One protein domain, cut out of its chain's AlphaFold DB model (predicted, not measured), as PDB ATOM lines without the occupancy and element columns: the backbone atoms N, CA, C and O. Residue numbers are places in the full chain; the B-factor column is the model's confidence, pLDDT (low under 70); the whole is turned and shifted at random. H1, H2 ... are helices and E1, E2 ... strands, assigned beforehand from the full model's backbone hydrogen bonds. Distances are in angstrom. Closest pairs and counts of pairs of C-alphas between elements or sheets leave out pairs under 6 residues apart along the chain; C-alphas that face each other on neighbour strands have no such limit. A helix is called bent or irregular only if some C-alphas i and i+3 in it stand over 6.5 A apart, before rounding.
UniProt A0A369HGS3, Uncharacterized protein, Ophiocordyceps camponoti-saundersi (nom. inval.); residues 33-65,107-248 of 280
ATOM      1  N   ASN A  33     192.043 249.071 128.397       34.03
ATOM      2  CA  ASN A  33     191.880 248.875 126.981       34.03
ATOM      3  C   ASN A  33     191.950 247.411 126.593       34.03
ATOM      4  O   ASN A  33     191.232 247.074 125.654       34.03
ATOM      5  N   LYS A  34     192.735 246.554 127.268       36.72
ATOM      6  CA  LYS A  34     192.983 245.204 126.751       36.72
ATOM      7  C   LYS A  34     193.488 244.146 127.738       36.72
ATOM      8  O   LYS A  34     194.326 244.456 128.580       36.72
ATOM      9  N   LEU A  35     193.039 242.898 127.567       36.41
ATOM     10  CA  LEU A  35     193.467 241.725 128.333       36.41
ATOM     11  C   LEU A  35     193.869 240.583 127.385       36.41
ATOM     12  O   LEU A  35     193.081 240.260 126.501       36.41
ATOM     13  N   VAL A  36     195.078 240.027 127.534       33.56
ATOM     14  CA  VAL A  36     195.625 238.951 126.677       33.56
ATOM     15  C   VAL A  36     196.029 237.757 127.531       33.56
ATOM     16  O   VAL A  36     196.784 237.939 128.488       33.56
ATOM     17  N   PHE A  37     195.563 236.564 127.154       35.41
ATOM     18  CA  PHE A  37     196.028 235.287 127.700       35.41
ATOM     19  C   PHE A  37     196.958 234.561 126.723       35.41
ATOM     20  O   PHE A  37     196.634 234.520 125.544       35.41
ATOM     21  N   ASP A  38     198.071 233.990 127.192       31.36
ATOM     22  CA  ASP A  38     198.953 233.108 126.396       31.36
ATOM     23  C   ASP A  38     199.302 231.838 127.194       31.36
ATOM     24  O   ASP A  38     199.453 231.899 128.418       31.36
ATOM     25  N   ILE A  39     199.368 230.693 126.503       33.75
ATOM     26  CA  ILE A  39     199.652 229.379 127.070       33.75
ATOM     27  C   ILE A  39     200.824 228.684 126.370       33.75
ATOM     28  O   ILE A  39     200.707 228.379 125.189       33.75
ATOM     29  N   ASP A  40     201.878 228.365 127.136       36.66
ATOM     30  CA  ASP A  40     203.183 227.817 126.699       36.66
ATOM     31  C   ASP A  40     203.538 226.520 127.480       36.66
ATOM     32  O   ASP A  40     203.204 226.401 128.666       36.66
ATOM     33  N   ASP A  41     204.201 225.551 126.836       35.28
ATOM     34  CA  ASP A  41     204.535 224.213 127.363       35.28
ATOM     35  C   ASP A  41     206.056 223.946 127.314       35.28
ATOM     36  O   ASP A  41     206.614 223.433 126.348       35.28
ATOM     37  N   SER A  42     206.767 224.315 128.386       41.41
ATOM     38  CA  SER A  42     208.205 224.043 128.547       41.41
ATOM     39  C   SER A  42     208.524 223.744 130.015       41.41
ATOM     40  O   SER A  42     208.942 224.613 130.787       41.41
ATOM     41  N   THR A  43     208.238 222.511 130.436       50.22
ATOM     42  CA  THR A  43     207.991 222.179 131.850       50.22
ATOM     43  C   THR A  43     209.161 221.543 132.613       50.22
ATOM     44  O   THR A  43     209.244 221.741 133.823       50.22
ATOM     45  N   GLU A  44     210.130 220.865 131.991       45.19
ATOM     46  CA  GLU A  44     211.079 220.054 132.788       45.19
ATOM     47  C   GLU A  44     212.332 220.785 133.302       45.19
ATOM     48  O   GLU A  44     212.728 220.588 134.450       45.19
ATOM     49  N   ASN A  45     212.953 221.675 132.522       44.53
ATOM     50  CA  ASN A  45     214.230 222.290 132.933       44.53
ATOM     51  C   ASN A  45     214.051 223.573 133.772       44.53
ATOM     52  O   ASN A  45     214.930 223.960 134.544       44.53
ATOM     53  N   ARG A  46     212.892 224.235 133.654       53.62
ATOM     54  CA  ARG A  46     212.587 225.489 134.367       53.62
ATOM     55  C   ARG A  46     212.084 225.245 135.785       53.62
ATOM     56  O   ARG A  46     212.320 226.089 136.643       53.62
ATOM     57  N   LEU A  47     211.467 224.091 136.057       52.91
ATOM     58  CA  LEU A  47     210.958 223.747 137.387       52.91
ATOM     59  C   LEU A  47     212.093 223.636 138.414       52.91
ATOM     60  O   LEU A  47     211.977 224.143 139.523       52.91
ATOM     61  N   ALA A  48     213.225 223.045 138.026       54.97
ATOM     62  CA  ALA A  48     214.394 222.922 138.897       54.97
ATOM     63  C   ALA A  48     215.029 224.285 139.230       54.97
ATOM     64  O   ALA A  48     215.466 224.510 140.359       54.97
ATOM     65  N   ILE A  49     215.046 225.210 138.265       63.38
ATOM     66  CA  ILE A  49     215.554 226.576 138.455       63.38
ATOM     67  C   ILE A  49     214.575 227.384 139.317       63.38
ATOM     68  O   ILE A  49     214.985 227.984 140.308       63.38
ATOM     69  N   ALA A  50     213.279 227.316 139.009       63.00
ATOM     70  CA  ALA A  50     212.230 228.025 139.732       63.00
ATOM     71  C   ALA A  50     212.093 227.549 141.184       63.00
ATOM     72  O   ALA A  50     211.871 228.367 142.067       63.00
ATOM     73  N   LEU A  51     212.260 226.251 141.463       68.25
ATOM     74  CA  LEU A  51     212.248 225.722 142.832       68.25
ATOM     75  C   LEU A  51     213.432 226.245 143.651       68.25
ATOM     76  O   LEU A  51     213.256 226.621 144.810       68.25
ATOM     77  N   ARG A  52     214.620 226.325 143.040       73.62
ATOM     78  CA  ARG A  52     215.819 226.865 143.688       73.62
ATOM     79  C   ARG A  52     215.672 228.355 144.001       73.62
ATOM     80  O   ARG A  52     215.993 228.778 145.109       73.62
ATOM     81  N   GLU A  53     215.127 229.117 143.061       73.06
ATOM     82  CA  GLU A  53     214.829 230.541 143.238       73.06
ATOM     83  C   GLU A  53     213.715 230.760 144.279       73.06
ATOM     84  O   GLU A  53     213.813 231.653 145.117       73.06
ATOM     85  N   ASN A  54     212.701 229.884 144.331       73.62
ATOM     86  CA  ASN A  54     211.643 229.943 145.347       73.62
ATOM     87  C   ASN A  54     212.197 229.745 146.763       73.62
ATOM     88  O   ASN A  54     211.758 230.406 147.703       73.62
ATOM     89  N   GLU A  55     213.162 228.841 146.938       80.56
ATOM     90  CA  GLU A  55     213.812 228.648 148.232       80.56
ATOM     91  C   GLU A  55     214.647 229.859 148.654       80.56
ATOM     92  O   GLU A  55     214.629 230.226 149.830       80.56
ATOM     93  N   GLU A  56     215.358 230.497 147.726       80.88
ATOM     94  CA  GLU A  56     216.122 231.715 148.011       80.88
ATOM     95  C   GLU A  56     215.204 232.891 148.356       80.88
ATOM     96  O   GLU A  56     215.387 233.509 149.409       80.88
ATOM     97  N   LEU A  57     214.142 233.109 147.577       73.62
ATOM     98  CA  LEU A  57     213.145 234.149 147.844       73.62
ATOM     99  C   LEU A  57     212.408 233.921 149.168       73.62
ATOM    100  O   LEU A  57     212.151 234.870 149.905       73.62
ATOM    101  N   ARG A  58     212.117 232.670 149.547       73.38
ATOM    102  CA  ARG A  58     211.539 232.360 150.871       73.38
ATOM    103  C   ARG A  58     212.495 232.692 152.014       73.38
ATOM    104  O   ARG A  58     212.047 233.161 153.061       73.38
ATOM    105  N   ARG A  59     213.803 232.478 151.832       81.31
ATOM    106  CA  ARG A  59     214.817 232.870 152.828       81.31
ATOM    107  C   ARG A  59     214.963 234.387 152.917       81.31
ATOM    108  O   ARG A  59     215.203 234.902 154.005       81.31
ATOM    109  N   GLU A  60     214.837 235.105 151.806       79.69
ATOM    110  CA  GLU A  60     214.861 236.573 151.796       79.69
ATOM    111  C   GLU A  60     213.599 237.175 152.407       79.69
ATOM    112  O   GLU A  60     213.712 238.020 153.289       79.69
ATOM    113  N   LEU A  61     212.411 236.663 152.074       69.94
ATOM    114  CA  LEU A  61     211.157 237.084 152.704       69.94
ATOM    115  C   LEU A  61     211.151 236.837 154.214       69.94
ATOM    116  O   LEU A  61     210.655 237.675 154.965       69.94
ATOM    117  N   SER A  62     211.725 235.721 154.682       79.38
ATOM    118  CA  SER A  62     211.867 235.488 156.122       79.38
ATOM    119  C   SER A  62     212.777 236.530 156.770       79.38
ATOM    120  O   SER A  62     212.424 237.058 157.819       79.38
ATOM    121  N   ARG A  63     213.905 236.872 156.132       79.75
ATOM    122  CA  ARG A  63     214.828 237.899 156.634       79.75
ATOM    123  C   ARG A  63     214.186 239.285 156.662       79.75
ATOM    124  O   ARG A  63     214.195 239.917 157.710       79.75
ATOM    125  N   CYS A  64     213.544 239.708 155.573       70.38
ATOM    126  CA  CYS A  64     212.834 240.988 155.517       70.38
ATOM    127  C   CYS A  64     211.693 241.060 156.541       70.38
ATOM    128  O   CYS A  64     211.468 242.106 157.141       70.38
ATOM    129  N   ARG A  65     210.980 239.951 156.786       71.62
ATOM    130  CA  ARG A  65     209.938 239.891 157.822       71.62
ATOM    131  C   ARG A  65     210.520 240.067 159.223       71.62
ATOM    132  O   ARG A  65     209.928 240.772 160.037       71.62
ATOM    133  N   HIS A 107     184.053 250.753 141.315       49.91
ATOM    134  CA  HIS A 107     185.421 251.105 140.900       49.91
ATOM    135  C   HIS A 107     186.218 251.858 141.972       49.91
ATOM    136  O   HIS A 107     187.447 251.858 141.935       49.91
ATOM    137  N   ASP A 108     185.540 252.394 142.983       58.34
ATOM    138  CA  ASP A 108     186.185 253.249 143.972       58.34
ATOM    139  C   ASP A 108     186.822 252.468 145.119       58.34
ATOM    140  O   ASP A 108     187.904 252.824 145.561       58.34
ATOM    141  N   TYR A 109     186.218 251.372 145.590       66.06
ATOM    142  CA  TYR A 109     186.672 250.747 146.838       66.06
ATOM    143  C   TYR A 109     188.094 250.177 146.743       66.06
ATOM    144  O   TYR A 109     188.941 250.498 147.573       66.06
ATOM    145  N   TRP A 110     188.395 249.360 145.730       68.38
ATOM    146  CA  TRP A 110     189.751 248.821 145.561       68.38
ATOM    147  C   TRP A 110     190.754 249.901 145.161       68.38
ATOM    148  O   TRP A 110     191.894 249.867 145.615       68.38
ATOM    149  N   LEU A 111     190.335 250.884 144.368       71.38
ATOM    150  CA  LEU A 111     191.207 251.987 143.992       71.38
ATOM    151  C   LEU A 111     191.581 252.854 145.208       71.38
ATOM    152  O   LEU A 111     192.747 253.191 145.392       71.38
ATOM    153  N   GLN A 112     190.619 253.129 146.092       73.69
ATOM    154  CA  GLN A 112     190.810 253.847 147.358       73.69
ATOM    155  C   GLN A 112     191.685 253.077 148.352       73.69
ATOM    156  O   GLN A 112     192.334 253.682 149.201       73.69
ATOM    157  N   GLN A 113     191.738 251.748 148.249       75.44
ATOM    158  CA  GLN A 113     192.656 250.927 149.041       75.44
ATOM    159  C   GLN A 113     194.106 250.964 148.526       75.44
ATOM    160  O   GLN A 113     194.968 250.285 149.100       75.44
ATOM    161  N   GLY A 114     194.380 251.700 147.441       81.94
ATOM    162  CA  GLY A 114     195.699 251.820 146.828       81.94
ATOM    163  C   GLY A 114     196.325 250.446 146.598       81.94
ATOM    164  O   GLY A 114     195.691 249.532 146.062       81.94
ATOM    165  N   ALA A 115     197.551 250.254 147.083       84.31
ATOM    166  CA  ALA A 115     198.278 248.995 146.926       84.31
ATOM    167  C   ALA A 115     197.538 247.770 147.491       84.31
ATOM    168  O   ALA A 115     197.679 246.664 146.968       84.31
ATOM    169  N   ASN A 116     196.721 247.915 148.536       81.69
ATOM    170  CA  ASN A 116     195.987 246.761 149.045       81.69
ATOM    171  C   ASN A 116     194.884 246.311 148.082       81.69
ATOM    172  O   ASN A 116     194.759 245.118 147.809       81.69
ATOM    173  N   GLY A 117     194.140 247.254 147.506       79.81
ATOM    174  CA  GLY A 117     193.120 246.923 146.514       79.81
ATOM    175  C   GLY A 117     193.719 246.406 145.211       79.81
ATOM    176  O   GLY A 117     193.171 245.479 144.624       79.81
ATOM    177  N   GLY A 118     194.897 246.907 144.827       78.62
ATOM    178  CA  GLY A 118     195.699 246.335 143.746       78.62
ATOM    179  C   GLY A 118     195.993 244.852 143.956       78.62
ATOM    180  O   GLY A 118     195.751 244.033 143.066       78.62
ATOM    181  N   ARG A 119     196.445 244.489 145.165       83.88
ATOM    182  CA  ARG A 119     196.699 243.087 145.519       83.88
ATOM    183  C   ARG A 119     195.446 242.233 145.479       83.88
ATOM    184  O   ARG A 119     195.464 241.139 144.919       83.88
ATOM    185  N   MET A 120     194.358 242.739 146.052       79.44
ATOM    186  CA  MET A 120     193.071 242.051 146.029       79.44
ATOM    187  C   MET A 120     192.624 241.799 144.589       79.44
ATOM    188  O   MET A 120     192.312 240.665 144.251       79.44
ATOM    189  N   ALA A 121     192.693 242.804 143.715       76.31
ATOM    190  CA  ALA A 121     192.323 242.662 142.311       76.31
ATOM    191  C   ALA A 121     193.157 241.602 141.584       76.31
ATOM    192  O   ALA A 121     192.605 240.731 140.911       76.31
ATOM    193  N   ALA A 122     194.480 241.631 141.750       77.06
ATOM    194  CA  ALA A 122     195.370 240.649 141.142       77.06
ATOM    195  C   ALA A 122     195.083 239.224 141.644       77.06
ATOM    196  O   ALA A 122     194.929 238.308 140.837       77.06
ATOM    197  N   GLN A 123     194.954 239.025 142.961       80.69
ATOM    198  CA  GLN A 123     194.635 237.717 143.551       80.69
ATOM    199  C   GLN A 123     193.304 237.172 143.052       80.69
ATOM    200  O   GLN A 123     193.156 235.973 142.806       80.69
ATOM    201  N   ALA A 124     192.334 238.057 142.924       76.94
ATOM    202  CA  ALA A 124     190.983 237.683 142.616       76.94
ATOM    203  C   ALA A 124     190.869 237.330 141.109       76.94
ATOM    204  O   ALA A 124     190.260 236.317 140.771       76.94
ATOM    205  N   ILE A 125     191.606 238.016 140.217       74.06
ATOM    206  CA  ILE A 125     191.789 237.589 138.812       74.06
ATOM    207  C   ILE A 125     192.526 236.247 138.726       74.06
ATOM    208  O   ILE A 125     192.099 235.352 138.001       74.06
ATOM    209  N   GLN A 126     193.623 236.073 139.467       76.25
ATOM    210  CA  GLN A 126     194.351 234.801 139.481       76.25
ATOM    211  C   GLN A 126     193.481 233.641 139.986       76.25
ATOM    212  O   GLN A 126     193.648 232.511 139.540       76.25
ATOM    213  N   THR A 127     192.567 233.899 140.919       77.19
ATOM    214  CA  THR A 127     191.634 232.883 141.422       77.19
ATOM    215  C   THR A 127     190.616 232.514 140.350       77.19
ATOM    216  O   THR A 127     190.482 231.335 140.056       77.19
ATOM    217  N   ALA A 128     190.027 233.504 139.672       72.31
ATOM    218  CA  ALA A 128     189.111 233.267 138.554       72.31
ATOM    219  C   ALA A 128     189.747 232.408 137.448       72.31
ATOM    220  O   ALA A 128     189.180 231.410 137.016       72.31
ATOM    221  N   ILE A 129     190.979 232.741 137.051       70.06
ATOM    222  CA  ILE A 129     191.724 231.954 136.060       70.06
ATOM    223  C   ILE A 129     191.975 230.533 136.577       70.06
ATOM    224  O   ILE A 129     191.837 229.570 135.832       70.06
ATOM    225  N   ALA A 130     192.371 230.375 137.840       71.44
ATOM    226  CA  ALA A 130     192.620 229.049 138.395       71.44
ATOM    227  C   ALA A 130     191.348 228.185 138.412       71.44
ATOM    228  O   ALA A 130     191.426 226.995 138.110       71.44
ATOM    229  N   ASP A 131     190.197 228.785 138.713       71.12
ATOM    230  CA  ASP A 131     188.909 228.097 138.761       71.12
ATOM    231  C   ASP A 131     188.452 227.660 137.360       71.12
ATOM    232  O   ASP A 131     188.068 226.502 137.178       71.12
ATOM    233  N   ASP A 132     188.602 228.523 136.350       66.81
ATOM    234  CA  ASP A 132     188.235 228.211 134.962       66.81
ATOM    235  C   ASP A 132     189.135 227.143 134.330       66.81
ATOM    236  O   ASP A 132     188.688 226.296 133.552       66.81
ATOM    237  N   PHE A 133     190.426 227.153 134.665       63.22
ATOM    238  CA  PHE A 133     191.362 226.144 134.172       63.22
ATOM    239  C   PHE A 133     191.282 224.841 134.979       63.22
ATOM    240  O   PHE A 133     191.648 223.778 134.465       63.22
ATOM    241  N   GLY A 134     190.787 224.886 136.219       67.88
ATOM    242  CA  GLY A 134     190.591 223.731 137.087       67.88
ATOM    243  C   GLY A 134     191.829 222.833 137.172       67.88
ATOM    244  O   GLY A 134     192.920 223.258 137.541       67.88
ATOM    245  N   HIS A 135     191.683 221.565 136.783       63.44
ATOM    246  CA  HIS A 135     192.772 220.577 136.802       63.44
ATOM    247  C   HIS A 135     193.856 220.800 135.728       63.44
ATOM    248  O   HIS A 135     194.882 220.123 135.759       63.44
ATOM    249  N   ARG A 136     193.645 221.722 134.777       57.06
ATOM    250  CA  ARG A 136     194.637 222.081 133.748       57.06
ATOM    251  C   ARG A 136     195.666 223.093 134.252       57.06
ATOM    252  O   ARG A 136     196.674 223.323 133.584       57.06
ATOM    253  N   VAL A 137     195.436 223.691 135.423       56.41
ATOM    254  CA  VAL A 137     196.406 224.572 136.082       56.41
ATOM    255  C   VAL A 137     197.709 223.791 136.308       56.41
ATOM    256  O   VAL A 137     197.724 222.776 136.998       56.41
ATOM    257  N   GLY A 138     198.804 224.249 135.691       57.84
ATOM    258  CA  GLY A 138     200.125 223.606 135.755       57.84
ATOM    259  C   GLY A 138     200.484 222.702 134.567       57.84
ATOM    260  O   GLY A 138     201.652 222.365 134.413       57.84
ATOM    261  N   GLN A 139     199.527 222.365 133.695       59.84
ATOM    262  CA  GLN A 139     199.785 221.691 132.403       59.84
ATOM    263  C   GLN A 139     200.096 222.684 131.274       59.84
ATOM    264  O   GLN A 139     200.337 222.309 130.134       59.84
ATOM    265  N   CYS A 140     199.968 223.966 131.584       58.78
ATOM    266  CA  CYS A 140     199.848 225.074 130.664       58.78
ATOM    267  C   CYS A 140     200.420 226.284 131.406       58.78
ATOM    268  O   CYS A 140     199.933 226.602 132.498       58.78
ATOM    269  N   LYS A 141     201.441 226.963 130.870       67.75
ATOM    270  CA  LYS A 141     201.784 228.305 131.366       67.75
ATOM    271  C   LYS A 141     200.560 229.187 131.134       67.75
ATOM    272  O   LYS A 141     199.922 229.040 130.116       67.75
ATOM    273  N   VAL A 142     200.197 230.086 132.035       68.75
ATOM    274  CA  VAL A 142     199.231 231.139 131.695       68.75
ATOM    275  C   VAL A 142     199.960 232.459 131.839       68.75
ATOM    276  O   VAL A 142     200.602 232.720 132.858       68.75
ATOM    277  N   ILE A 143     199.920 233.261 130.789       72.50
ATOM    278  CA  ILE A 143     200.415 234.629 130.759       72.50
ATOM    279  C   ILE A 143     199.190 235.517 130.725       72.50
ATOM    280  O   ILE A 143     198.292 235.273 129.935       72.50
ATOM    281  N   VAL A 144     199.155 236.539 131.567       73.69
ATOM    282  CA  VAL A 144     198.080 237.523 131.593       73.69
ATOM    283  C   VAL A 144     198.699 238.898 131.470       73.69
ATOM    284  O   VAL A 144     199.513 239.314 132.300       73.69
ATOM    285  N   ARG A 145     198.299 239.624 130.435       76.88
ATOM    286  CA  ARG A 145     198.696 241.019 130.240       76.88
ATOM    287  C   ARG A 145     197.461 241.893 130.328       76.88
ATOM    288  O   ARG A 145     196.504 241.659 129.596       76.88
ATOM    289  N   ILE A 146     197.493 242.896 131.198       74.69
ATOM    290  CA  ILE A 146     196.446 243.916 131.307       74.69
ATOM    291  C   ILE A 146     197.036 245.243 130.866       74.69
ATOM    292  O   ILE A 146     198.041 245.672 131.417       74.69
ATOM    293  N   VAL A 147     196.415 245.900 129.892       72.88
ATOM    294  CA  VAL A 147     196.870 247.189 129.361       72.88
ATOM    295  C   VAL A 147     195.902 248.287 129.742       72.88
ATOM    296  O   VAL A 147     194.708 248.202 129.433       72.88
ATOM    297  N   VAL A 148     196.428 249.346 130.346       72.69
ATOM    298  CA  VAL A 148     195.623 250.461 130.836       72.69
ATOM    299  C   VAL A 148     196.273 251.791 130.485       72.69
ATOM    300  O   VAL A 148     197.475 251.970 130.663       72.69
ATOM    301  N   ASP A 149     195.453 252.725 130.010       72.75
ATOM    302  CA  ASP A 149     195.809 254.140 129.917       72.75
ATOM    303  C   ASP A 149     195.540 254.790 131.274       72.75
ATOM    304  O   ASP A 149     194.387 255.043 131.619       72.75
ATOM    305  N   PHE A 150     196.581 254.974 132.085       74.31
ATOM    306  CA  PHE A 150     196.412 255.487 133.448       74.31
ATOM    307  C   PHE A 150     196.008 256.951 133.455       74.31
ATOM    308  O   PHE A 150     195.209 257.356 134.288       74.31
ATOM    309  N   GLU A 151     196.532 257.723 132.514       70.94
ATOM    310  CA  GLU A 151     196.266 259.149 132.405       70.94
ATOM    311  C   GLU A 151     194.855 259.391 131.874       70.94
ATOM    312  O   GLU A 151     194.089 260.136 132.480       70.94
ATOM    313  N   GLY A 152     194.461 258.678 130.814       69.94
ATOM    314  CA  GLY A 152     193.090 258.704 130.311       69.94
ATOM    315  C   GLY A 152     192.082 258.237 131.362       69.94
ATOM    316  O   GLY A 152     191.039 258.865 131.545       69.94
ATOM    317  N   LEU A 153     192.416 257.182 132.115       70.94
ATOM    318  CA  LEU A 153     191.579 256.691 133.208       70.94
ATOM    319  C   LEU A 153     191.503 257.691 134.370       70.94
ATOM    320  O   LEU A 153     190.414 257.938 134.882       70.94
ATOM    321  N   ALA A 154     192.619 258.304 134.763       70.81
ATOM    322  CA  ALA A 154     192.662 259.320 135.812       70.81
ATOM    323  C   ALA A 154     191.873 260.573 135.421       70.81
ATOM    324  O   ALA A 154     191.106 261.091 136.230       70.81
ATOM    325  N   GLN A 155     192.011 261.034 134.176       68.44
ATOM    326  CA  GLN A 155     191.276 262.182 133.651       68.44
ATOM    327  C   GLN A 155     189.770 261.921 133.618       68.44
ATOM    328  O   GLN A 155     188.978 262.807 133.936       68.44
ATOM    329  N   TYR A 156     189.375 260.701 133.254       66.38
ATOM    330  CA  TYR A 156     187.979 260.289 133.216       66.38
ATOM    331  C   TYR A 156     187.356 260.190 134.613       66.38
ATOM    332  O   TYR A 156     186.268 260.713 134.836       66.38
ATOM    333  N   LEU A 157     188.051 259.537 135.547       65.38
ATOM    334  CA  LEU A 157     187.560 259.314 136.908       65.38
ATOM    335  C   LEU A 157     187.641 260.576 137.776       65.38
ATOM    336  O   LEU A 157     186.767 260.819 138.602       65.38
ATOM    337  N   GLY A 158     188.702 261.365 137.618       63.81
ATOM    338  CA  GLY A 158     189.006 262.494 138.492       63.81
ATOM    339  C   GLY A 158     188.548 263.849 137.970       63.81
ATOM    340  O   GLY A 158     188.400 264.766 138.775       63.81
ATOM    341  N   GLY A 159     188.336 264.017 136.659       73.38
ATOM    342  CA  GLY A 159     188.054 265.328 136.070       73.38
ATOM    343  C   GLY A 159     189.135 266.349 136.451       73.38
ATOM    344  O   GLY A 159     190.310 266.156 136.142       73.38
ATOM    345  N   ASP A 160     188.757 267.400 137.179       73.31
ATOM    346  CA  ASP A 160     189.694 268.408 137.704       73.31
ATOM    347  C   ASP A 160     190.648 267.844 138.785       73.31
ATOM    348  O   ASP A 160     191.751 268.352 138.993       73.31
ATOM    349  N   ASN A 161     190.274 266.735 139.430       71.94
ATOM    350  CA  ASN A 161     191.063 266.019 140.436       71.94
ATOM    351  C   ASN A 161     191.864 264.841 139.849       71.94
ATOM    352  O   ASN A 161     192.277 263.949 140.593       71.94
ATOM    353  N   ALA A 162     192.110 264.821 138.532       69.62
ATOM    354  CA  ALA A 162     192.822 263.734 137.850       69.62
ATOM    355  C   ALA A 162     194.152 263.359 138.528       69.62
ATOM    356  O   ALA A 162     194.449 262.183 138.694       69.62
ATOM    357  N   HIS A 163     194.907 264.348 139.009       75.19
ATOM    358  CA  HIS A 163     196.177 264.138 139.708       75.19
ATOM    359  C   HIS A 163     196.053 263.292 140.993       75.19
ATOM    360  O   HIS A 163     196.951 262.512 141.308       75.19
ATOM    361  N   VAL A 164     194.946 263.418 141.737       73.00
ATOM    362  CA  VAL A 164     194.686 262.611 142.943       73.00
ATOM    363  C   VAL A 164     194.396 261.171 142.541       73.00
ATOM    364  O   VAL A 164     194.982 260.238 143.088       73.00
ATOM    365  N   VAL A 165     193.539 260.995 141.534       71.62
ATOM    366  CA  VAL A 165     193.159 259.667 141.045       71.62
ATOM    367  C   VAL A 165     194.339 258.947 140.402       71.62
ATOM    368  O   VAL A 165     194.497 257.744 140.592       71.62
ATOM    369  N   GLU A 166     195.212 259.666 139.698       76.31
ATOM    370  CA  GLU A 166     196.431 259.102 139.125       76.31
ATOM    371  C   GLU A 166     197.351 258.526 140.210       76.31
ATOM    372  O   GLU A 166     197.895 257.434 140.045       76.31
ATOM    373  N   ASN A 167     197.487 259.211 141.351       78.12
ATOM    374  CA  ASN A 167     198.258 258.692 142.480       78.12
ATOM    375  C   ASN A 167     197.617 257.423 143.061       78.12
ATOM    376  O   ASN A 167     198.319 256.432 143.259       78.12
ATOM    377  N   CYS A 168     196.290 257.394 143.235       77.69
ATOM    378  CA  CYS A 168     195.583 256.185 143.666       77.69
ATOM    379  C   CYS A 168     195.753 255.025 142.669       77.69
ATOM    380  O   CYS A 168     195.977 253.886 143.077       77.69
ATOM    381  N   LEU A 169     195.698 255.304 141.362       76.12
ATOM    382  CA  LEU A 169     195.929 254.318 140.302       76.12
ATOM    383  C   LEU A 169     197.360 253.785 140.330       76.12
ATOM    384  O   LEU A 169     197.571 252.590 140.132       76.12
ATOM    385  N   ARG A 170     198.343 254.647 140.607       83.62
ATOM    386  CA  ARG A 170     199.744 254.247 140.758       83.62
ATOM    387  C   ARG A 170     199.930 253.334 141.966       83.62
ATOM    388  O   ARG A 170     200.534 252.276 141.821       83.62
ATOM    389  N   ASP A 171     199.358 253.685 143.115       82.75
ATOM    390  CA  ASP A 171     199.417 252.850 144.317       82.75
ATOM    391  C   ASP A 171     198.726 251.503 144.088       82.75
ATOM    392  O   ASP A 171     199.284 250.451 144.403       82.75
ATOM    393  N   PHE A 172     197.548 251.520 143.463       83.31
ATOM    394  CA  PHE A 172     196.848 250.317 143.027       83.31
ATOM    395  C   PHE A 172     197.724 249.454 142.113       83.31
ATOM    396  O   PHE A 172     197.865 248.255 142.345       83.31
ATOM    397  N   ALA A 173     198.375 250.045 141.114       82.25
ATOM    398  CA  ALA A 173     199.249 249.326 140.191       82.25
ATOM    399  C   ALA A 173     200.449 248.681 140.877       82.25
ATOM    400  O   ALA A 173     200.808 247.554 140.541       82.25
ATOM    401  N   LEU A 174     201.049 249.379 141.845       84.94
ATOM    402  CA  LEU A 174     202.148 248.846 142.642       84.94
ATOM    403  C   LEU A 174     201.700 247.600 143.403       84.94
ATOM    404  O   LEU A 174     202.345 246.562 143.306       84.94
ATOM    405  N   GLY A 175     200.556 247.663 144.082       84.06
ATOM    406  CA  GLY A 175     199.990 246.500 144.763       84.06
ATOM    407  C   GLY A 175     199.627 245.351 143.827       84.06
ATOM    408  O   GLY A 175     199.856 244.179 144.122       84.06
ATOM    409  N   PHE A 176     199.085 245.688 142.664       82.06
ATOM    410  CA  PHE A 176     198.746 244.720 141.634       82.06
ATOM    411  C   PHE A 176     199.988 243.972 141.127       82.06
ATOM    412  O   PHE A 176     199.957 242.750 140.988       82.06
ATOM    413  N   ALA A 177     201.092 244.691 140.904       82.38
ATOM    414  CA  ALA A 177     202.370 244.131 140.470       82.38
ATOM    415  C   ALA A 177     203.119 243.371 141.582       82.38
ATOM    416  O   ALA A 177     203.807 242.398 141.289       82.38
ATOM    417  N   ASP A 178     202.964 243.786 142.841       83.88
ATOM    418  CA  ASP A 178     203.573 243.163 144.030       83.88
ATOM    419  C   ASP A 178     202.889 241.842 144.438       83.88
ATOM    420  O   ASP A 178     203.355 241.105 145.305       83.88
ATOM    421  N   THR A 179     201.760 241.502 143.810       78.25
ATOM    422  CA  THR A 179     201.061 240.249 144.104       78.25
ATOM    423  C   THR A 179     201.865 239.055 143.601       78.25
ATOM    424  O   THR A 179     202.111 238.977 142.396       78.25
ATOM    425  N   PRO A 180     202.200 238.073 144.466       76.94
ATOM    426  CA  PRO A 180     202.923 236.880 144.053       76.94
ATOM    427  C   PRO A 180     202.238 236.213 142.852       76.94
ATOM    428  O   PRO A 180     201.068 235.824 142.949       76.94
ATOM    429  N   PRO A 181     202.924 236.104 141.705       70.06
ATOM    430  CA  PRO A 181     202.299 235.616 140.490       70.06
ATOM    431  C   PRO A 181     202.058 234.105 140.573       70.06
ATOM    432  O   PRO A 181     203.006 233.323 140.597       70.06
ATOM    433  N   LYS A 182     200.790 233.667 140.550       66.94
ATOM    434  CA  LYS A 182     200.447 232.279 140.169       66.94
ATOM    435  C   LYS A 182     200.646 232.028 138.665       66.94
ATOM    436  O   LYS A 182     200.823 230.889 138.247       66.94
ATOM    437  N   PHE A 183     200.627 233.101 137.875       66.25
ATOM    438  CA  PHE A 183     200.711 233.144 136.414       66.25
ATOM    439  C   PHE A 183     201.647 234.284 135.994       66.25
ATOM    440  O   PHE A 183     201.879 235.184 136.794       66.25
ATOM    441  N   ASP A 184     202.164 234.296 134.761       65.75
ATOM    442  CA  ASP A 184     202.987 235.409 134.246       65.75
ATOM    443  C   ASP A 184     202.095 236.640 134.033       65.75
ATOM    444  O   ASP A 184     201.540 236.870 132.961       65.75
ATOM    445  N   PHE A 185     201.887 237.375 135.120       64.94
ATOM    446  CA  PHE A 185     200.848 238.375 135.282       64.94
ATOM    447  C   PHE A 185     201.473 239.767 135.269       64.94
ATOM    448  O   PHE A 185     202.357 240.062 136.070       64.94
ATOM    449  N   LYS A 186     201.043 240.629 134.344       67.12
ATOM    450  CA  LYS A 186     201.616 241.973 134.201       67.12
ATOM    451  C   LYS A 186     200.562 243.011 133.869       67.12
ATOM    452  O   LYS A 186     199.820 242.871 132.898       67.12
ATOM    453  N   LEU A 187     200.591 244.093 134.636       67.12
ATOM    454  CA  LEU A 187     199.911 245.339 134.322       67.12
ATOM    455  C   LEU A 187     200.853 246.237 133.514       67.12
ATOM    456  O   LEU A 187     201.989 246.488 133.911       67.12
ATOM    457  N   VAL A 188     200.385 246.695 132.363       67.94
ATOM    458  CA  VAL A 188     201.079 247.600 131.450       67.94
ATOM    459  C   VAL A 188     200.349 248.934 131.505       67.94
ATOM    460  O   VAL A 188     199.309 249.113 130.869       67.94
ATOM    461  N   ALA A 189     200.881 249.850 132.310       65.12
ATOM    462  CA  ALA A 189     200.428 251.232 132.351       65.12
ATOM    463  C   ALA A 189     201.084 252.011 131.203       65.12
ATOM    464  O   ALA A 189     202.307 251.995 131.059       65.12
ATOM    465  N   ILE A 190     200.271 252.671 130.382       65.88
ATOM    466  CA  ILE A 190     200.715 253.510 129.266       65.88
ATOM    467  C   ILE A 190     200.389 254.970 129.600       65.88
ATOM    468  O   ILE A 190     199.316 255.245 130.133       65.88
ATOM    469  N   GLY A 191     201.322 255.884 129.309       58.38
ATOM    470  CA  GLY A 191     201.118 257.339 129.394       58.38
ATOM    471  C   GLY A 191     200.842 257.973 128.025       58.38
ATOM    472  O   GLY A 191     201.086 257.339 126.996       58.38
ATOM    473  N   HIS A 192     200.378 259.232 127.983       50.12
ATOM    474  CA  HIS A 192     199.868 259.860 126.750       50.12
ATOM    475  C   HIS A 192     200.857 259.960 125.575       50.12
ATOM    476  O   HIS A 192     200.447 260.183 124.430       50.12
ATOM    477  N   THR A 193     202.164 259.852 125.818       47.16
ATOM    478  CA  THR A 193     203.181 260.155 124.810       47.16
ATOM    479  C   THR A 193     203.524 258.927 123.957       47.16
ATOM    480  O   THR A 193     204.301 258.073 124.366       47.16
ATOM    481  N   SER A 194     202.974 258.923 122.737       45.38
ATOM    482  CA  SER A 194     203.317 258.145 121.526       45.38
ATOM    483  C   SER A 194     202.677 256.770 121.291       45.38
ATOM    484  O   SER A 194     202.417 256.454 120.127       45.38
ATOM    485  N   HIS A 195     202.345 255.982 122.315       52.41
ATOM    486  CA  HIS A 195     201.717 254.668 122.121       52.41
ATOM    487  C   HIS A 195     200.266 254.682 122.593       52.41
ATOM    488  O   HIS A 195     199.979 254.880 123.764       52.41
ATOM    489  N   THR A 196     199.320 254.438 121.684       65.19
ATOM    490  CA  THR A 196     197.939 254.181 122.111       65.19
ATOM    491  C   THR A 196     197.868 252.793 122.748       65.19
ATOM    492  O   THR A 196     198.491 251.840 122.273       65.19
ATOM    493  N   THR A 197     197.037 252.624 123.765       64.88
ATOM    494  CA  THR A 197     196.669 251.295 124.285       64.88
ATOM    495  C   THR A 197     196.195 250.335 123.194       64.88
ATOM    496  O   THR A 197     196.403 249.122 123.264       64.88
ATOM    497  N   SER A 198     195.580 250.884 122.143       66.81
ATOM    498  CA  SER A 198     195.152 250.129 120.979       66.81
ATOM    499  C   SER A 198     196.328 249.503 120.227       66.81
ATOM    500  O   SER A 198     196.250 248.313 119.914       66.81
ATOM    501  N   SER A 199     197.396 250.272 119.987       73.44
ATOM    502  CA  SER A 199     198.629 249.800 119.343       73.44
ATOM    503  C   SER A 199     199.415 248.820 120.209       73.44
ATOM    504  O   SER A 199     199.916 247.843 119.667       73.44
ATOM    505  N   GLU A 200     199.468 249.027 121.529       75.19
ATOM    506  CA  GLU A 200     200.199 248.120 122.424       75.19
ATOM    507  C   GLU A 200     199.551 246.736 122.482       75.19
ATOM    508  O   GLU A 200     200.237 245.728 122.325       75.19
ATOM    509  N   LEU A 201     198.215 246.657 122.608       75.12
ATOM    510  CA  LEU A 201     197.553 245.357 122.459       75.12
ATOM    511  C   LEU A 201     197.890 244.745 121.119       75.12
ATOM    512  O   LEU A 201     198.158 243.553 121.087       75.12
ATOM    513  N   ARG A 202     197.767 245.506 120.027       80.38
ATOM    514  CA  ARG A 202     197.967 244.938 118.699       80.38
ATOM    515  C   ARG A 202     199.344 244.286 118.619       80.38
ATOM    516  O   ARG A 202     199.409 243.114 118.294       80.38
ATOM    517  N   ALA A 203     200.389 244.999 119.036       80.06
ATOM    518  CA  ALA A 203     201.743 244.462 119.088       80.06
ATOM    519  C   ALA A 203     201.845 243.192 119.952       80.06
ATOM    520  O   ALA A 203     202.437 242.208 119.517       80.06
ATOM    521  N   MET A 204     201.233 243.170 121.143       78.56
ATOM    522  CA  MET A 204     201.225 241.964 121.984       78.56
ATOM    523  C   MET A 204     200.436 240.809 121.364       78.56
ATOM    524  O   MET A 204     200.881 239.670 121.408       78.56
ATOM    525  N   THR A 205     199.272 241.092 120.786       80.94
ATOM    526  CA  THR A 205     198.413 240.086 120.151       80.94
ATOM    527  C   THR A 205     199.129 239.465 118.967       80.94
ATOM    528  O   THR A 205     199.188 238.246 118.882       80.94
ATOM    529  N   ASP A 206     199.710 240.298 118.103       82.38
ATOM    530  CA  ASP A 206     200.474 239.858 116.939       82.38
ATOM    531  C   ASP A 206     201.653 238.982 117.404       82.38
ATOM    532  O   ASP A 206     201.782 237.847 116.954       82.38
ATOM    533  N   GLY A 207     202.417 239.421 118.413       77.25
ATOM    534  CA  GLY A 207     203.522 238.637 118.976       77.25
ATOM    535  C   GLY A 207     203.108 237.277 119.559       77.25
ATOM    536  O   GLY A 207     203.830 236.294 119.395       77.25
ATOM    537  N   HIS A 208     201.942 237.186 120.203       77.44
ATOM    538  CA  HIS A 208     201.426 235.917 120.727       77.44
ATOM    539  C   HIS A 208     200.835 235.019 119.633       77.44
ATOM    540  O   HIS A 208     200.986 233.804 119.700       77.44
ATOM    541  N   LEU A 209     200.188 235.578 118.611       78.25
ATOM    542  CA  LEU A 209     199.646 234.801 117.492       78.25
ATOM    543  C   LEU A 209     200.751 234.248 116.577       78.25
ATOM    544  O   LEU A 209     200.609 233.144 116.040       78.25
ATOM    545  N   GLU A 210     201.846 234.995 116.421       80.88
ATOM    546  CA  GLU A 210     203.048 234.588 115.683       80.88
ATOM    547  C   GLU A 210     203.885 233.545 116.438       80.88
ATOM    548  O   GLU A 210     204.628 232.790 115.811       80.88
ATOM    549  N   ASN A 211     203.746 233.461 117.766       73.31
ATOM    550  CA  ASN A 211     204.415 232.441 118.563       73.31
ATOM    551  C   ASN A 211     203.775 231.055 118.308       73.31
ATOM    552  O   ASN A 211     202.587 230.877 118.599       73.31
ATOM    553  N   PRO A 212     204.520 230.060 117.783       70.38
ATOM    554  CA  PRO A 212     203.986 228.717 117.561       70.38
ATOM    555  C   PRO A 212     203.702 227.959 118.864       70.38
ATOM    556  O   PRO A 212     202.851 227.073 118.856       70.38
ATOM    557  N   ASP A 213     204.366 228.323 119.966       71.44
ATOM    558  CA  ASP A 213     204.174 227.691 121.278       71.44
ATOM    559  C   ASP A 213     202.931 228.235 122.001       71.44
ATOM    560  O   ASP A 213     202.418 227.599 122.918       71.44
ATOM    561  N   CYS A 214     202.402 229.384 121.558       71.44
ATOM    562  CA  CYS A 214     201.158 229.954 122.067       71.44
ATOM    563  C   CYS A 214     199.964 229.159 121.535       71.44
ATOM    564  O   CYS A 214     199.597 229.244 120.354       71.44
ATOM    565  N   MET A 215     199.319 228.396 122.412       68.62
ATOM    566  CA  MET A 215     198.191 227.562 121.999       68.62
ATOM    567  C   MET A 215     196.938 228.378 121.679       68.62
ATOM    568  O   MET A 215     196.231 228.076 120.716       68.62
ATOM    569  N   HIS A 216     196.640 229.392 122.492       74.94
ATOM    570  CA  HIS A 216     195.394 230.137 122.374       74.94
ATOM    571  C   HIS A 216     195.508 231.527 122.995       74.94
ATOM    572  O   HIS A 216     196.038 231.680 124.094       74.94
ATOM    573  N   VAL A 217     194.935 232.516 122.312       77.12
ATOM    574  CA  VAL A 217     194.855 233.905 122.752       77.12
ATOM    575  C   VAL A 217     193.419 234.238 123.128       77.12
ATOM    576  O   VAL A 217     192.507 234.068 122.327       77.12
ATOM    577  N   ILE A 218     193.194 234.753 124.334       77.94
ATOM    578  CA  ILE A 218     191.887 235.307 124.721       77.94
ATOM    579  C   ILE A 218     192.033 236.822 124.822       77.94
ATOM    580  O   ILE A 218     192.886 237.303 125.569       77.94
ATOM    581  N   LEU A 219     191.209 237.564 124.079       75.19
ATOM    582  CA  LEU A 219     191.232 239.024 124.045       75.19
ATOM    583  C   LEU A 219     190.004 239.629 124.722       75.19
ATOM    584  O   LEU A 219     188.888 239.526 124.217       75.19
ATOM    585  N   GLY A 220     190.222 240.348 125.819       74.25
ATOM    586  CA  GLY A 220     189.243 241.290 126.360       74.25
ATOM    587  C   GLY A 220     189.530 242.684 125.834       74.25
ATOM    588  O   GLY A 220     190.635 243.174 126.026       74.25
ATOM    589  N   MET A 221     188.580 243.335 125.164       69.44
ATOM    590  CA  MET A 221     188.755 244.711 124.686       69.44
ATOM    591  C   MET A 221     187.427 245.458 124.608       69.44
ATOM    592  O   MET A 221     186.379 244.858 124.382       69.44
ATOM    593  N   GLN A 222     187.465 246.780 124.764       67.62
ATOM    594  CA  GLN A 222     186.277 247.618 124.604       67.62
ATOM    595  C   GLN A 222     185.868 247.714 123.123       67.62
ATOM    596  O   GLN A 222     186.729 247.761 122.240       67.62
ATOM    597  N   GLY A 223     184.565 247.819 122.844       67.19
ATOM    598  CA  GLY A 223     183.982 247.996 121.504       67.19
ATOM    599  C   GLY A 223     184.251 249.339 120.809       67.19
ATOM    600  O   GLY A 223     183.336 249.923 120.236       67.19
ATOM    601  N   THR A 224     185.484 249.848 120.835       69.31
ATOM    602  CA  THR A 224     185.872 251.080 120.129       69.31
ATOM    603  C   THR A 224     186.039 250.841 118.627       69.31
ATOM    604  O   THR A 224     186.248 249.712 118.175       69.31
ATOM    605  N   THR A 225     185.996 251.901 117.815       72.31
ATOM    606  CA  THR A 225     186.220 251.802 116.360       72.31
ATOM    607  C   THR A 225     187.576 251.177 116.025       72.31
ATOM    608  O   THR A 225     187.663 250.352 115.118       72.31
ATOM    609  N   ASN A 226     188.631 251.525 116.769       73.62
ATOM    610  CA  ASN A 226     189.976 250.988 116.546       73.62
ATOM    611  C   ASN A 226     190.055 249.495 116.876       73.62
ATOM    612  O   ASN A 226     190.640 248.729 116.113       73.62
ATOM    613  N   ASN A 227     189.417 249.070 117.965       74.94
ATOM    614  CA  ASN A 227     189.381 247.666 118.365       74.94
ATOM    615  C   ASN A 227     188.542 246.825 117.401       74.94
ATOM    616  O   ASN A 227     188.988 245.766 116.975       74.94
ATOM    617  N   ASN A 228     187.388 247.330 116.962       79.25
ATOM    618  CA  ASN A 228     186.580 246.658 115.943       79.25
ATOM    619  C   ASN A 228     187.323 246.530 114.602       79.25
ATOM    620  O   ASN A 228     187.251 245.482 113.967       79.25
ATOM    621  N   ARG A 229     188.073 247.560 114.181       82.62
ATOM    622  CA  ARG A 229     188.934 247.477 112.986       82.62
ATOM    623  C   ARG A 229     190.043 246.445 113.145       82.62
ATOM    624  O   ARG A 229     190.349 245.743 112.191       82.62
ATOM    625  N   PHE A 230     190.634 246.345 114.333       82.56
ATOM    626  CA  PHE A 230     191.646 245.333 114.612       82.56
ATOM    627  C   PHE A 230     191.063 243.914 114.565       82.56
ATOM    628  O   PHE A 230     191.639 243.049 113.918       82.56
ATOM    629  N   LEU A 231     189.882 243.690 115.150       83.62
ATOM    630  CA  LEU A 231     189.179 242.407 115.045       83.62
ATOM    631  C   LEU A 231     188.832 242.053 113.593       83.62
ATOM    632  O   LEU A 231     189.031 240.915 113.180       83.62
ATOM    633  N   ALA A 232     188.366 243.023 112.801       85.81
ATOM    634  CA  ALA A 232     188.119 242.811 111.375       85.81
ATOM    635  C   ALA A 232     189.407 242.424 110.626       85.81
ATOM    636  O   ALA A 232     189.408 241.448 109.883       85.81
ATOM    637  N   PHE A 233     190.519 243.120 110.893       87.50
ATOM    638  CA  PHE A 233     191.832 242.779 110.341       87.50
ATOM    639  C   PHE A 233     192.249 241.346 110.698       87.50
ATOM    640  O   PHE A 233     192.685 240.606 109.821       87.50
ATOM    641  N   LEU A 234     192.090 240.922 111.955       85.19
ATOM    642  CA  LEU A 234     192.422 239.552 112.359       85.19
ATOM    643  C   LEU A 234     191.581 238.515 111.594       85.19
ATOM    644  O   LEU A 234     192.117 237.506 111.138       85.19
ATOM    645  N   ALA A 235     190.291 238.790 111.381       85.44
ATOM    646  CA  ALA A 235     189.392 237.878 110.676       85.44
ATOM    647  C   ALA A 235     189.767 237.767 109.189       85.44
ATOM    648  O   ALA A 235     189.803 236.672 108.630       85.44
ATOM    649  N   GLU A 236     190.101 238.893 108.554       87.06
ATOM    650  CA  GLU A 236     190.544 238.946 107.155       87.06
ATOM    651  C   GLU A 236     191.874 238.214 106.919       87.06
ATOM    652  O   GLU A 236     192.087 237.667 105.838       87.06
ATOM    653  N   ASN A 237     192.749 238.159 107.928       84.25
ATOM    654  CA  ASN A 237     194.035 237.456 107.858       84.25
ATOM    655  C   ASN A 237     193.945 235.969 108.250       84.25
ATOM    656  O   ASN A 237     194.968 235.296 108.354       84.25
ATOM    657  N   GLY A 238     192.732 235.437 108.429       80.25
ATOM    658  CA  GLY A 238     192.505 234.006 108.628       80.25
ATOM    659  C   GLY A 238     192.696 233.511 110.061       80.25
ATOM    660  O   GLY A 238     192.696 232.300 110.275       80.25
ATOM    661  N   PHE A 239     192.822 234.407 111.046       80.00
ATOM    662  CA  PHE A 239     192.728 234.005 112.449       80.00
ATOM    663  C   PHE A 239     191.284 233.602 112.767       80.00
ATOM    664  O   PHE A 239     190.336 234.273 112.356       80.00
ATOM    665  N   ASN A 240     191.109 232.494 113.486       74.06
ATOM    666  CA  ASN A 240     189.803 231.907 113.780       74.06
ATOM    667  C   ASN A 240     189.675 231.534 115.270       74.06
ATOM    668  O   ASN A 240     190.608 231.714 116.057       74.06
ATOM    669  N   SER A 241     188.520 230.980 115.638       74.38
ATOM    670  CA  SER A 241     188.205 230.556 117.006       74.38
ATOM    671  C   SER A 241     189.075 229.424 117.566       74.38
ATOM    672  O   SER A 241     189.010 229.166 118.765       74.38
ATOM    673  N   ASP A 242     189.915 228.763 116.759       71.88
ATOM    674  CA  ASP A 242     190.789 227.691 117.257       71.88
ATOM    675  C   ASP A 242     191.956 228.263 118.077       71.88
ATOM    676  O   ASP A 242     192.378 227.675 119.075       71.88
ATOM    677  N   ARG A 243     192.463 229.441 117.685       69.12
ATOM    678  CA  ARG A 243     193.610 230.102 118.335       69.12
ATOM    679  C   ARG A 243     193.278 231.440 118.982       69.12
ATOM    680  O   ARG A 243     194.132 231.981 119.680       69.12
ATOM    681  N   LEU A 244     192.086 231.987 118.755       75.62
ATOM    682  CA  LEU A 244     191.707 233.302 119.254       75.62
ATOM    683  C   LEU A 244     190.251 233.322 119.716       75.62
ATOM    684  O   LEU A 244     189.367 233.116 118.897       75.62
ATOM    685  N   SER A 245     190.012 233.670 120.979       77.31
ATOM    686  CA  SER A 245     188.675 233.917 121.532       77.31
ATOM    687  C   SER A 245     188.512 235.335 122.059       77.31
ATOM    688  O   SER A 245     189.478 235.983 122.465       77.31
ATOM    689  N   ILE A 246     187.267 235.811 122.118       73.56
ATOM    690  CA  ILE A 246     186.945 237.135 122.655       73.56
ATOM    691  C   ILE A 246     186.265 237.014 124.014       73.56
ATOM    692  O   ILE A 246     185.265 236.312 124.165       73.56
ATOM    693  N   LEU A 247     186.777 237.762 124.990       70.94
ATOM    694  CA  LEU A 247     186.082 238.034 126.239       70.94
ATOM    695  C   LEU A 247     185.150 239.237 126.003       70.94
ATOM    696  O   LEU A 247     185.632 240.355 125.779       70.94
ATOM    697  N   PRO A 248     183.820 239.040 125.988       61.50
ATOM    698  CA  PRO A 248     182.894 240.080 125.574       61.50
ATOM    699  C   PRO A 248     182.859 241.237 126.580       61.50
ATOM    700  O   PRO A 248     182.442 241.076 127.725       61.50
TER     701      PRO A 248
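AT A GLANCE: This is residues 33 to 65 and 107 to 248 of the 280 residues of an uncharacterized protein of Ophiocordyceps camponoti-saundersi (nom. inval.) (UniProt A0A369HGS3). A twisted sheet of five strands has H5 and H6 side by side over one face, while a second group of helices, the long bent H4 with H3 and little H2, gathers at the sheet's E3 edge. H1, residues 44 to 65, sticks out as a separate arm. The printed part has 175 residues with six named helices and five strands, in the order E1 H1 H2 H3 E2 H4 E3 H5 E4 H6 E5; the mixed sheet runs E3 E2 E1 E4 E5. The class is mixed, helices and strands; the whole is compact, with a radius of gyration of the C-alphas of 18.0 A and spans of 46 by 45 by 29 A.

IN THESE COORDINATES: E1, residues 33 to 38, begins at C-alpha 33 (191.880, 248.875, 126.981). H1, residues 44 to 65, is 32.0 A long. H2 is residues 108 to 112. H3, residues 115 to 136, is 30.2 A long, with a kink of 43 degrees near residue 130; it is irregular, C-alphas 132 and 135 being 9.1 A apart. E2, residues 143 to 149, measures 20.1 A. H4, residues 150 to 178, was assigned as one helix by its hydrogen bonds but is bent, C-alphas 157 and 160 being 9.4 A apart: H4a is residues 150 to 157, H4b residues 160 to 178, 29.5 A long and irregular, with C-alphas 160 and 163 8.0 A apart. E3 is residues 184 to 190, H5 197 to 210, E4 217 to 222, H6 225 to 236 and E5 244 to 248, ending at C-alpha 248 (182.894, 240.080, 125.574).

HOW THE PARTS SIT: E2 is antiparallel to E1 (N 36 to O 145, 3.0 A), and E1 to E4 (N 35 to O 220, 2.9 A). E3 and E2 are parallel (N 188 to O 146, 2.7 A), as are E4 and E5 (N 219 to O 245, 2.8 A). E2, H4, E3 and E4, H6, E5 are strand-helix-strand units, parallel neighbour strands joined through a helix; E3, H5, E4 is a split one, with E2 and E1 between its strands. The three crossovers are right-handed. H5, at a height over the sheet of 8.5 A, and H6, at 10.3 A, run along the strands on the same face, in two layers, helices on one face of a sheet. H3, H4a and H4b only graze the sheet. H3 and H4b touch at a steep tilt of 48 degrees, with the C-alphas of Ala 115 and Gly 175 closest at 3.7 A. H2 touches H4b, the C-alphas of Leu 111 and Phe 172 being closest at 6.0 A. In H2, H4a, H5 and H6 every O i to N i+4 pair is within hydrogen-bond range; the counts are 16 of 18 in H1, 16 of 18 in H3 and 14 of 15 in H4b.

THE WHOLE: The two C-alphas farthest apart, those of Arg 63 and Glu 236, are 55.1 A apart. Residues 66 to 106 are not printed; C-alphas 65 and 107 are 31.8 A apart across the cut. Of the links that are printed whole, none is long. The mean pLDDT of the printed part is 70.0; 65 residues are under 70, among them 33 to 51 and 182 to 198.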